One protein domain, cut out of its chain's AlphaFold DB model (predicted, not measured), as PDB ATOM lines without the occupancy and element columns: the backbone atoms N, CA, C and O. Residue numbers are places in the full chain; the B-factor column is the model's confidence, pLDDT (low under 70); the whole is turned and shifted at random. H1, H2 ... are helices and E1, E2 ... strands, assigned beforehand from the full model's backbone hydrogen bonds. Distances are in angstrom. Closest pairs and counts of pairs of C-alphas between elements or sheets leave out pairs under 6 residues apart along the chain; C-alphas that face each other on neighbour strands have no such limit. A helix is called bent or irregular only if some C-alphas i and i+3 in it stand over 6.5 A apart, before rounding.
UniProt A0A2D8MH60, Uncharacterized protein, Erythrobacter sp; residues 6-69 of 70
ATOM      1  N   ARG A   6     262.998 206.249 269.062       90.31
ATOM      2  CA  ARG A   6     264.312 205.951 268.478       90.31
ATOM      3  C   ARG A   6     264.996 207.274 268.171       90.31
ATOM      4  O   ARG A   6     264.483 208.059 267.379       90.31
ATOM      5  N   ALA A   7     266.134 207.530 268.803       92.19
ATOM      6  CA  ALA A   7     266.839 208.801 268.700       92.19
ATOM      7  C   ALA A   7     268.358 208.615 268.793       92.19
ATOM      8  O   ALA A   7     268.850 207.622 269.332       92.19
ATOM      9  N   ILE A   8     269.080 209.608 268.287       93.00
ATOM     10  CA  ILE A   8     270.517 209.828 268.470       93.00
ATOM     11  C   ILE A   8     270.721 211.178 269.177       93.00
ATOM     12  O   ILE A   8     269.775 211.965 269.270       93.00
ATOM     13  N   PRO A   9     271.927 211.499 269.681       91.12
ATOM     14  CA  PRO A   9     272.178 212.807 270.274       91.12
ATOM     15  C   PRO A   9     271.821 213.946 269.307       91.12
ATOM     16  O   PRO A   9     272.480 214.142 268.291       91.12
ATOM     17  N   GLY A  10     270.778 214.704 269.647       90.69
ATOM     18  CA  GLY A  10     270.323 215.860 268.874       90.69
ATOM     19  C   GLY A  10     269.337 215.573 267.739       90.69
ATOM     20  O   GLY A  10     269.017 216.514 267.025       90.69
ATOM     21  N   ALA A  11     268.845 214.342 267.563       94.44
ATOM     22  CA  ALA A  11     267.803 214.061 266.572       94.44
ATOM     23  C   ALA A  11     266.976 212.808 266.901       94.44
ATOM     24  O   ALA A  11     267.485 211.800 267.390       94.44
ATOM     25  N   VAL A  12     265.695 212.850 266.556       94.75
ATOM     26  CA  VAL A  12     264.766 211.721 266.527       94.75
ATOM     27  C   VAL A  12     264.809 211.056 265.154       94.75
ATOM     28  O   VAL A  12     264.810 211.724 264.121       94.75
ATOM     29  N   LEU A  13     264.824 209.724 265.162       93.31
ATOM     30  CA  LEU A  13     264.836 208.864 263.978       93.31
ATOM     31  C   LEU A  13     263.489 208.178 263.728       93.31
ATOM     32  O   LEU A  13     263.229 207.752 262.609       93.31
ATOM     33  N   GLY A  14     262.650 208.035 264.755       92.25
ATOM     34  CA  GLY A  14     261.309 207.483 264.600       92.25
ATOM     35  C   GLY A  14     260.643 207.093 265.907       92.25
ATOM     36  O   GLY A  14     261.256 207.099 266.976       92.25
ATOM     37  N   TRP A  15     259.380 206.707 265.797       89.19
ATOM     38  CA  TRP A  15     258.496 206.378 266.915       89.19
ATOM     39  C   TRP A  15     258.103 204.901 266.859       89.19
ATOM     40  O   TRP A  15     258.305 204.247 265.843       89.19
ATOM     41  N   ASP A  16     257.586 204.330 267.941       90.94
ATOM     42  CA  ASP A  16     257.135 202.936 267.927       90.94
ATOM     43  C   ASP A  16     255.806 202.772 267.163       90.94
ATOM     44  O   ASP A  16     254.734 203.149 267.644       90.94
ATOM     45  N   MET A  17     255.863 202.170 265.971       89.56
ATOM     46  CA  MET A  17     254.675 201.907 265.147       89.56
ATOM     47  C   MET A  17     253.722 200.916 265.806       89.56
ATOM     48  O   MET A  17     252.512 201.019 265.608       89.56
ATOM     49  N   GLY A  18     254.243 199.965 266.588       90.56
ATOM     50  CA  GLY A  18     253.423 198.990 267.306       90.56
ATOM     51  C   GLY A  18     252.469 199.675 268.281       90.56
ATOM     52  O   GLY A  18     251.265 199.413 268.263       90.56
ATOM     53  N   ALA A  19     252.983 200.620 269.067       90.62
ATOM     54  CA  ALA A  19     252.212 201.441 269.988       90.62
ATOM     55  C   ALA A  19     251.194 202.316 269.257       90.62
ATOM     56  O   ALA A  19     250.055 202.422 269.708       90.62
ATOM     57  N   ALA A  20     251.558 202.906 268.118       91.00
ATOM     58  CA  ALA A  20     250.636 203.730 267.342       91.00
ATOM     59  C   ALA A  20     249.491 202.908 266.717       91.00
ATOM     60  O   ALA A  20     248.332 203.325 266.753       91.00
ATOM     61  N   LEU A  21     249.781 201.699 266.224       92.38
ATOM     62  CA  LEU A  21     248.766 200.756 265.745       92.38
ATOM     63  C   LEU A  21     247.858 200.274 266.884       92.38
ATOM     64  O   LEU A  21     246.636 200.224 266.718       92.38
ATOM     65  N   ALA A  22     248.429 199.955 268.049       92.94
ATOM     66  CA  ALA A  22     247.675 199.561 269.239       92.94
ATOM     67  C   ALA A  22     246.770 200.696 269.747       92.94
ATOM     68  O   ALA A  22     245.617 200.455 270.104       92.94
ATOM     69  N   LEU A  23     247.258 201.938 269.714       92.69
ATOM     70  CA  LEU A  23     246.480 203.130 270.038       92.69
ATOM     71  C   LEU A  23     245.328 203.318 269.047       92.69
ATOM     72  O   LEU A  23     244.186 203.484 269.471       92.69
ATOM     73  N   GLY A  24     245.592 203.230 267.740       94.06
ATOM     74  CA  GLY A  24     244.551 203.335 266.714       94.06
ATOM     75  C   GLY A  24     243.446 202.288 266.893       94.06
ATOM     76  O   GLY A  24     242.261 202.611 266.803       94.06
ATOM     77  N   ARG A  25     243.824 201.052 267.249       93.69
ATOM     78  CA  ARG A  25     242.881 199.986 267.621       93.69
ATOM     79  C   ARG A  25     242.061 200.338 268.861       93.69
ATOM     80  O   ARG A  25     240.851 200.141 268.844       93.69
ATOM     81  N   ALA A  26     242.696 200.855 269.911       95.31
ATOM     82  CA  ALA A  26     242.017 201.233 271.152       95.31
ATOM     83  C   ALA A  26     241.009 202.379 270.955       95.31
ATOM     84  O   ALA A  26     239.974 202.404 271.612       95.31
ATOM     85  N   LEU A  27     241.280 203.291 270.016       94.81
ATOM     86  CA  LEU A  27     240.364 204.368 269.628       94.81
ATOM     87  C   LEU A  27     239.232 203.913 268.689       94.81
ATOM     88  O   LEU A  27     238.392 204.726 268.313       94.81
ATOM     89  N   GLY A  28     239.200 202.638 268.286       96.31
ATOM     90  CA  GLY A  28     238.195 202.113 267.359       96.31
ATOM     91  C   GLY A  28     238.385 202.563 265.906       96.31
ATOM     92  O   GLY A  28     237.452 202.472 265.111       96.31
ATOM     93  N   ILE A  29     239.577 203.043 265.537       95.56
ATOM     94  CA  ILE A  29     239.879 203.473 264.167       95.56
ATOM     95  C   ILE A  29     240.086 202.237 263.285       95.56
ATOM     96  O   ILE A  29     240.702 201.246 263.691       95.56
ATOM     97  N   ALA A  30     239.584 202.301 262.049       95.75
ATOM     98  CA  ALA A  30     239.777 201.247 261.062       95.75
ATOM     99  C   ALA A  30     241.283 200.956 260.868       95.75
ATOM    100  O   ALA A  30     242.036 201.871 260.534       95.75
ATOM    101  N   PRO A  31     241.747 199.701 261.013       90.69
ATOM    102  CA  PRO A  31     243.179 199.382 261.005       90.69
ATOM    103  C   PRO A  31     243.877 199.765 259.702       90.69
ATOM    104  O   PRO A  31     245.023 200.196 259.725       90.69
ATOM    105  N   LEU A  32     243.165 199.638 258.581       94.81
ATOM    106  CA  LEU A  32     243.668 200.028 257.271       94.81
ATOM    107  C   LEU A  32     243.922 201.540 257.215       94.81
ATOM    108  O   LEU A  32     244.996 201.961 256.817       94.81
ATOM    109  N   ALA A  33     242.986 202.351 257.721       94.94
ATOM    110  CA  ALA A  33     243.160 203.800 257.793       94.94
ATOM    111  C   ALA A  33     244.348 204.187 258.684       94.94
ATOM    112  O   ALA A  33     245.108 205.088 258.346       94.94
ATOM    113  N   VAL A  34     244.534 203.481 259.803       95.12
ATOM    114  CA  VAL A  34     245.683 203.693 260.690       95.12
ATOM    115  C   VAL A  34     246.989 203.423 259.937       95.12
ATOM    116  O   VAL A  34     247.860 204.281 259.958       95.12
ATOM    117  N   VAL A  35     247.113 202.291 259.235       95.12
ATOM    118  CA  VAL A  35     248.331 201.915 258.485       95.12
ATOM    119  C   VAL A  35     248.645 202.880 257.339       95.12
ATOM    120  O   VAL A  35     249.813 203.184 257.128       95.12
ATOM    121  N   GLU A  36     247.635 203.383 256.632       95.88
ATOM    122  CA  GLU A  36     247.835 204.328 255.523       95.88
ATOM    123  C   GLU A  36     248.286 205.712 256.008       95.88
ATOM    124  O   GLU A  36     249.130 206.360 255.390       95.88
ATOM    125  N   LEU A  37     247.741 206.181 257.135       94.50
ATOM    126  CA  LEU A  37     248.019 207.527 257.644       94.50
ATOM    127  C   LEU A  37     249.278 207.588 258.513       94.50
ATOM    128  O   LEU A  37     249.951 208.622 258.549       94.50
ATOM    129  N   LEU A  38     249.609 206.501 259.215       94.12
ATOM    130  CA  LEU A  38     250.713 206.479 260.173       94.12
ATOM    131  C   LEU A  38     252.068 206.906 259.597       94.12
ATOM    132  O   LEU A  38     252.743 207.682 260.269       94.12
ATOM    133  N   PRO A  39     252.485 206.455 258.397       93.06
ATOM    134  CA  PRO A  39     253.774 206.838 257.825       93.06
ATOM    135  C   PRO A  39     253.903 208.349 257.612       93.06
ATOM    136  O   PRO A  39     254.946 208.932 257.897       93.06
ATOM    137  N   VAL A  40     252.826 208.999 257.164       95.94
ATOM    138  CA  VAL A  40     252.805 210.453 256.944       95.94
ATOM    139  C   VAL A  40     252.857 211.199 258.277       95.94
ATOM    140  O   VAL A  40     253.616 212.155 258.423       95.94
ATOM    141  N   ILE A  41     252.089 210.735 259.268       94.06
ATOM    142  CA  ILE A  41     252.097 211.308 260.618       94.06
ATOM    143  C   ILE A  41     253.483 211.168 261.249       94.06
ATOM    144  O   ILE A  41     253.981 212.127 261.832       94.06
ATOM    145  N   GLU A  42     254.126 210.006 261.130       94.88
ATOM    146  CA  GLU A  42     255.459 209.795 261.691       94.88
ATOM    147  C   GLU A  42     256.490 210.726 261.050       94.88
ATOM    148  O   GLU A  42     257.246 211.375 261.773       94.88
ATOM    149  N   ALA A  43     256.491 210.836 259.719       95.69
ATOM    150  CA  ALA A  43     257.407 211.722 259.007       95.69
ATOM    151  C   ALA A  43     257.287 213.170 259.505       95.69
ATOM    152  O   ALA A  43     258.295 213.818 259.799       95.69
ATOM    153  N   GLU A  44     256.057 213.656 259.675       96.56
ATOM    154  CA  GLU A  44     255.807 215.008 260.169       96.56
ATOM    155  C   GLU A  44     256.185 215.166 261.648       96.56
ATOM    156  O   GLU A  44     256.812 216.156 262.027       96.56
ATOM    157  N   MET A  45     255.887 214.170 262.485       94.81
ATOM    158  CA  MET A  45     256.285 214.161 263.895       94.81
ATOM    159  C   MET A  45     257.808 214.163 264.062       94.81
ATOM    160  O   MET A  45     258.322 214.898 264.906       94.81
ATOM    161  N   ILE A  46     258.547 213.382 263.266       95.69
ATOM    162  CA  ILE A  46     260.020 213.382 263.252       95.69
ATOM    163  C   ILE A  46     260.530 214.767 262.862       95.69
ATOM    164  O   ILE A  46     261.332 215.350 263.592       95.69
ATOM    165  N   ARG A  47     260.037 215.309 261.741       96.25
ATOM    166  CA  ARG A  47     260.441 216.622 261.231       96.25
ATOM    167  C   ARG A  47     260.236 217.711 262.281       96.25
ATOM    168  O   ARG A  47     261.186 218.389 262.652       96.25
ATOM    169  N   LYS A  48     259.023 217.815 262.829       95.94
ATOM    170  CA  LYS A  48     258.661 218.813 263.843       95.94
ATOM    171  C   LYS A  48     259.435 218.673 265.144       95.94
ATOM    172  O   LYS A  48     259.741 219.676 265.782       95.94
ATOM    173  N   THR A  49     259.722 217.447 265.564       94.56
ATOM    174  CA  THR A  49     260.501 217.224 266.786       94.56
ATOM    175  C   THR A  49     261.954 217.638 266.578       94.56
ATOM    176  O   THR A  49     262.536 218.282 267.445       94.56
ATOM    177  N   ASN A  50     262.527 217.330 265.414       95.75
ATOM    178  CA  ASN A  50     263.893 217.727 265.082       95.75
ATOM    179  C   ASN A  50     264.038 219.244 264.916       95.75
ATOM    180  O   ASN A  50     265.012 219.798 265.414       95.75
ATOM    181  N   GLU A  51     263.050 219.914 264.316       96.44
ATOM    182  CA  GLU A  51     262.991 221.383 264.238       96.44
ATOM    183  C   GLU A  51     263.053 222.023 265.630       96.44
ATOM    184  O   GLU A  51     263.926 222.845 265.893       96.44
ATOM    185  N   GLN A  52     262.215 221.568 266.566       94.38
ATOM    186  CA  GLN A  52     262.219 222.074 267.947       94.38
ATOM    187  C   GLN A  52     263.553 221.825 268.671       94.38
ATOM    188  O   GLN A  52     264.008 222.659 269.458       94.38
ATOM    189  N   ILE A  53     264.197 220.679 268.422       93.81
ATOM    190  CA  ILE A  53     265.524 220.379 268.982       93.81
ATOM    191  C   ILE A  53     266.576 221.354 268.433       93.81
ATOM    192  O   ILE A  53     267.454 221.792 269.180       93.81
ATOM    193  N   GLU A  54     266.507 221.692 267.147       92.81
ATOM    194  CA  GLU A  54     267.428 222.628 266.501       92.81
ATOM    195  C   GLU A  54     267.221 224.076 266.971       92.81
ATOM    196  O   GLU A  54     268.200 224.761 267.290       92.81
ATOM    197  N   GLU A  55     265.968 224.515 267.098       91.31
ATOM    198  CA  GLU A  55     265.585 225.828 267.635       91.31
ATOM    199  C   GLU A  55     266.133 226.023 269.055       91.31
ATOM    200  O   GLU A  55     266.925 226.937 269.297       91.31
ATOM    201  N   GLY A  56     265.848 225.092 269.974       86.75
ATOM    202  CA  GLY A  56     266.351 225.173 271.353       86.75
ATOM    203  C   GLY A  56     267.884 225.143 271.453       86.75
ATOM    204  O   GLY A  56     268.475 225.684 272.390       86.75
ATOM    205  N   ARG A  57     268.567 224.544 270.469       82.06
ATOM    206  CA  ARG A  57     270.037 224.537 270.393       82.06
ATOM    207  C   ARG A  57     270.612 225.844 269.843       82.06
ATOM    208  O   ARG A  57     271.787 226.132 270.087       82.06
ATOM    209  N   SER A  58     269.836 226.589 269.067       75.94
ATOM    210  CA  SER A  58     270.231 227.884 268.507       75.94
ATOM    211  C   SER A  58     270.100 228.987 269.557       75.94
ATOM    212  O   SER A  58     271.053 229.748 269.744       75.94
ATOM    213  N   ASP A  59     269.026 228.962 270.350       74.88
ATOM    214  CA  ASP A  59     268.818 229.879 271.480       74.88
ATOM    215  C   ASP A  59     269.966 229.807 272.501       74.88
ATOM    216  O   ASP A  59     270.581 230.820 272.845       74.88
ATOM    217  N   GLY A  60     270.362 228.598 272.915       71.00
ATOM    218  CA  GLY A  60     271.470 228.420 273.865       71.00
ATOM    219  C   GLY A  60     272.840 228.870 273.329       71.00
ATOM    220  O   GLY A  60     273.732 229.247 274.102       71.00
ATOM    221  N   ARG A  61     273.028 228.871 272.000       71.00
ATOM    222  CA  ARG A  61     274.238 229.426 271.372       71.00
ATOM    223  C   ARG A  61     274.210 230.947 271.383       71.00
ATOM    224  O   ARG A  61     275.213 231.548 271.766       71.00
ATOM    225  N   GLU A  62     273.094 231.574 271.021       70.25
ATOM    226  CA  GLU A  62     272.969 233.036 271.053       70.25
ATOM    227  C   GLU A  62     273.152 233.618 272.459       70.25
ATOM    228  O   GLU A  62     273.830 234.639 272.618       70.25
ATOM    229  N   GLU A  63     272.625 232.956 273.490       70.75
ATOM    230  CA  GLU A  63     272.815 233.372 274.885       70.75
ATOM    231  C   GLU A  63     274.278 233.269 275.333       70.75
ATOM    232  O   GLU A  63     274.808 234.206 275.936       70.75
ATOM    233  N   SER A  64     274.972 232.187 274.963       70.62
ATOM    234  CA  SER A  64     276.404 232.015 275.254       70.62
ATOM    235  C   SER A  64     277.261 233.088 274.569       70.62
ATOM    236  O   SER A  64     278.147 233.681 275.191       70.62
ATOM    237  N   PHE A  65     276.958 233.415 273.306       72.62
ATOM    238  CA  PHE A  65     277.624 234.501 272.578       72.62
ATOM    239  C   PHE A  65     277.336 235.888 273.168       72.62
ATOM    240  O   PHE A  65     278.191 236.776 273.101       72.62
ATOM    241  N   ARG A  66     276.142 236.101 273.734       76.94
ATOM    242  CA  ARG A  66     275.752 237.361 274.384       76.94
ATOM    243  C   ARG A  66     276.395 237.519 275.763       76.94
ATOM    244  O   ARG A  66     276.797 238.627 276.106       76.94
ATOM    245  N   SER A  67     276.535 236.432 276.525       75.50
ATOM    246  CA  SER A  67     277.205 236.425 277.833       75.50
ATOM    247  C   SER A  67     278.716 236.624 277.720       75.50
ATOM    248  O   SER A  67     279.295 237.287 278.569       75.50
ATOM    249  N   SER A  68     279.357 236.096 276.673       77.38
ATOM    250  CA  SER A  68     280.807 236.250 276.463       77.38
ATOM    251  C   SER A  68     281.214 237.636 275.937       77.38
ATOM    252  O   SER A  68     282.405 237.920 275.838       77.38
ATOM    253  N   ARG A  69     280.244 238.478 275.553       74.38
ATOM    254  CA  ARG A  69     280.455 239.852 275.065       74.38
ATOM    255  C   ARG A  69     280.146 240.936 276.109       74.38
ATOM    256  O   ARG A  69     280.150 242.112 275.747       74.38
TER     257      ARG A  69
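AT A GLANCE: This is residues 6 to 69 of the 70 residues of an uncharacterized protein of Erythrobacter sp (UniProt A0A2D8MH60). One long helix, H2, makes the length of this model, and the short helix H1 and a small two-strand hairpin, E1 and E2, pack on parts of it. H1 packs on residues 31 to 38 of H2, E2 runs beside residues 42 to 54 with E1 on its far side, and residues 58 to 69, of which 58 to 67 belong to H2, stick out. The printed part has 64 residues, with two named strands and then two named helices in the order E1, E2, H1, H2; the sheet, E1 - E2, is antiparallel and the class is mostly helix. The whole is extended, with a radius of gyration of the C-alphas of 17.3 A, and its outline is a rod spanning 58 by 16 by 16 A.

HOW THE PARTS SIT: Strand E1, residues 6 to 8, and strand E2, residues 11 to 15, form a hairpin of antiparallel neighbours, with 171 degrees between their directions. Across the pair, N 6 and O 14 are 2.8 A apart and N 8 and O 11 are 2.9 A apart, both within hydrogen-bond range. Helix H1, residues 17 to 26, is apart from E1. Helix H2, residues 31 to 67, touches H1 with its residues 31 to 38 alone; the closest C-alphas, those of Gly 24 and Val 34, are 6.1 A apart. The two helices run opposite ways at a steep tilt of 58 degrees. H2 has a kink of 39 degrees near residue 38, and it is irregular, but only just: C-alphas 36 and 39 are 6.8 A apart. The closest C-alphas of E2 and H2, those of Ala 11 and Asn 50, are 5.6 A apart. E1 and H2 are apart. In H1 every O i to N i+4 pair is within hydrogen-bond range; in H2 29 of 33 are.

IN THESE COORDINATES: E1 begins at C-alpha 6, at (264.312, 205.951, 268.478), and is 7.3 A long from first to last C-alpha. E2 is 12.1 A long. H1 is 14.0 A long and begins at C-alpha 17, at (254.675, 201.907, 265.147). H2 is 53.0 A long and ends at C-alpha 67, at (277.205, 236.425, 277.833).

THE WHOLE: The two C-alphas farthest apart are those of Ala 30 and Arg 69, at 57.8 A. Without residues 58 to 69, which stand free, the remaining 52 residues span 39 by 15 by 14 A. The printed part has no cut, and the links E1 to E2, E2 to H1 and H1 to H2 are tight. The mean pLDDT of the printed part is 89.6, and no printed residue is under 70.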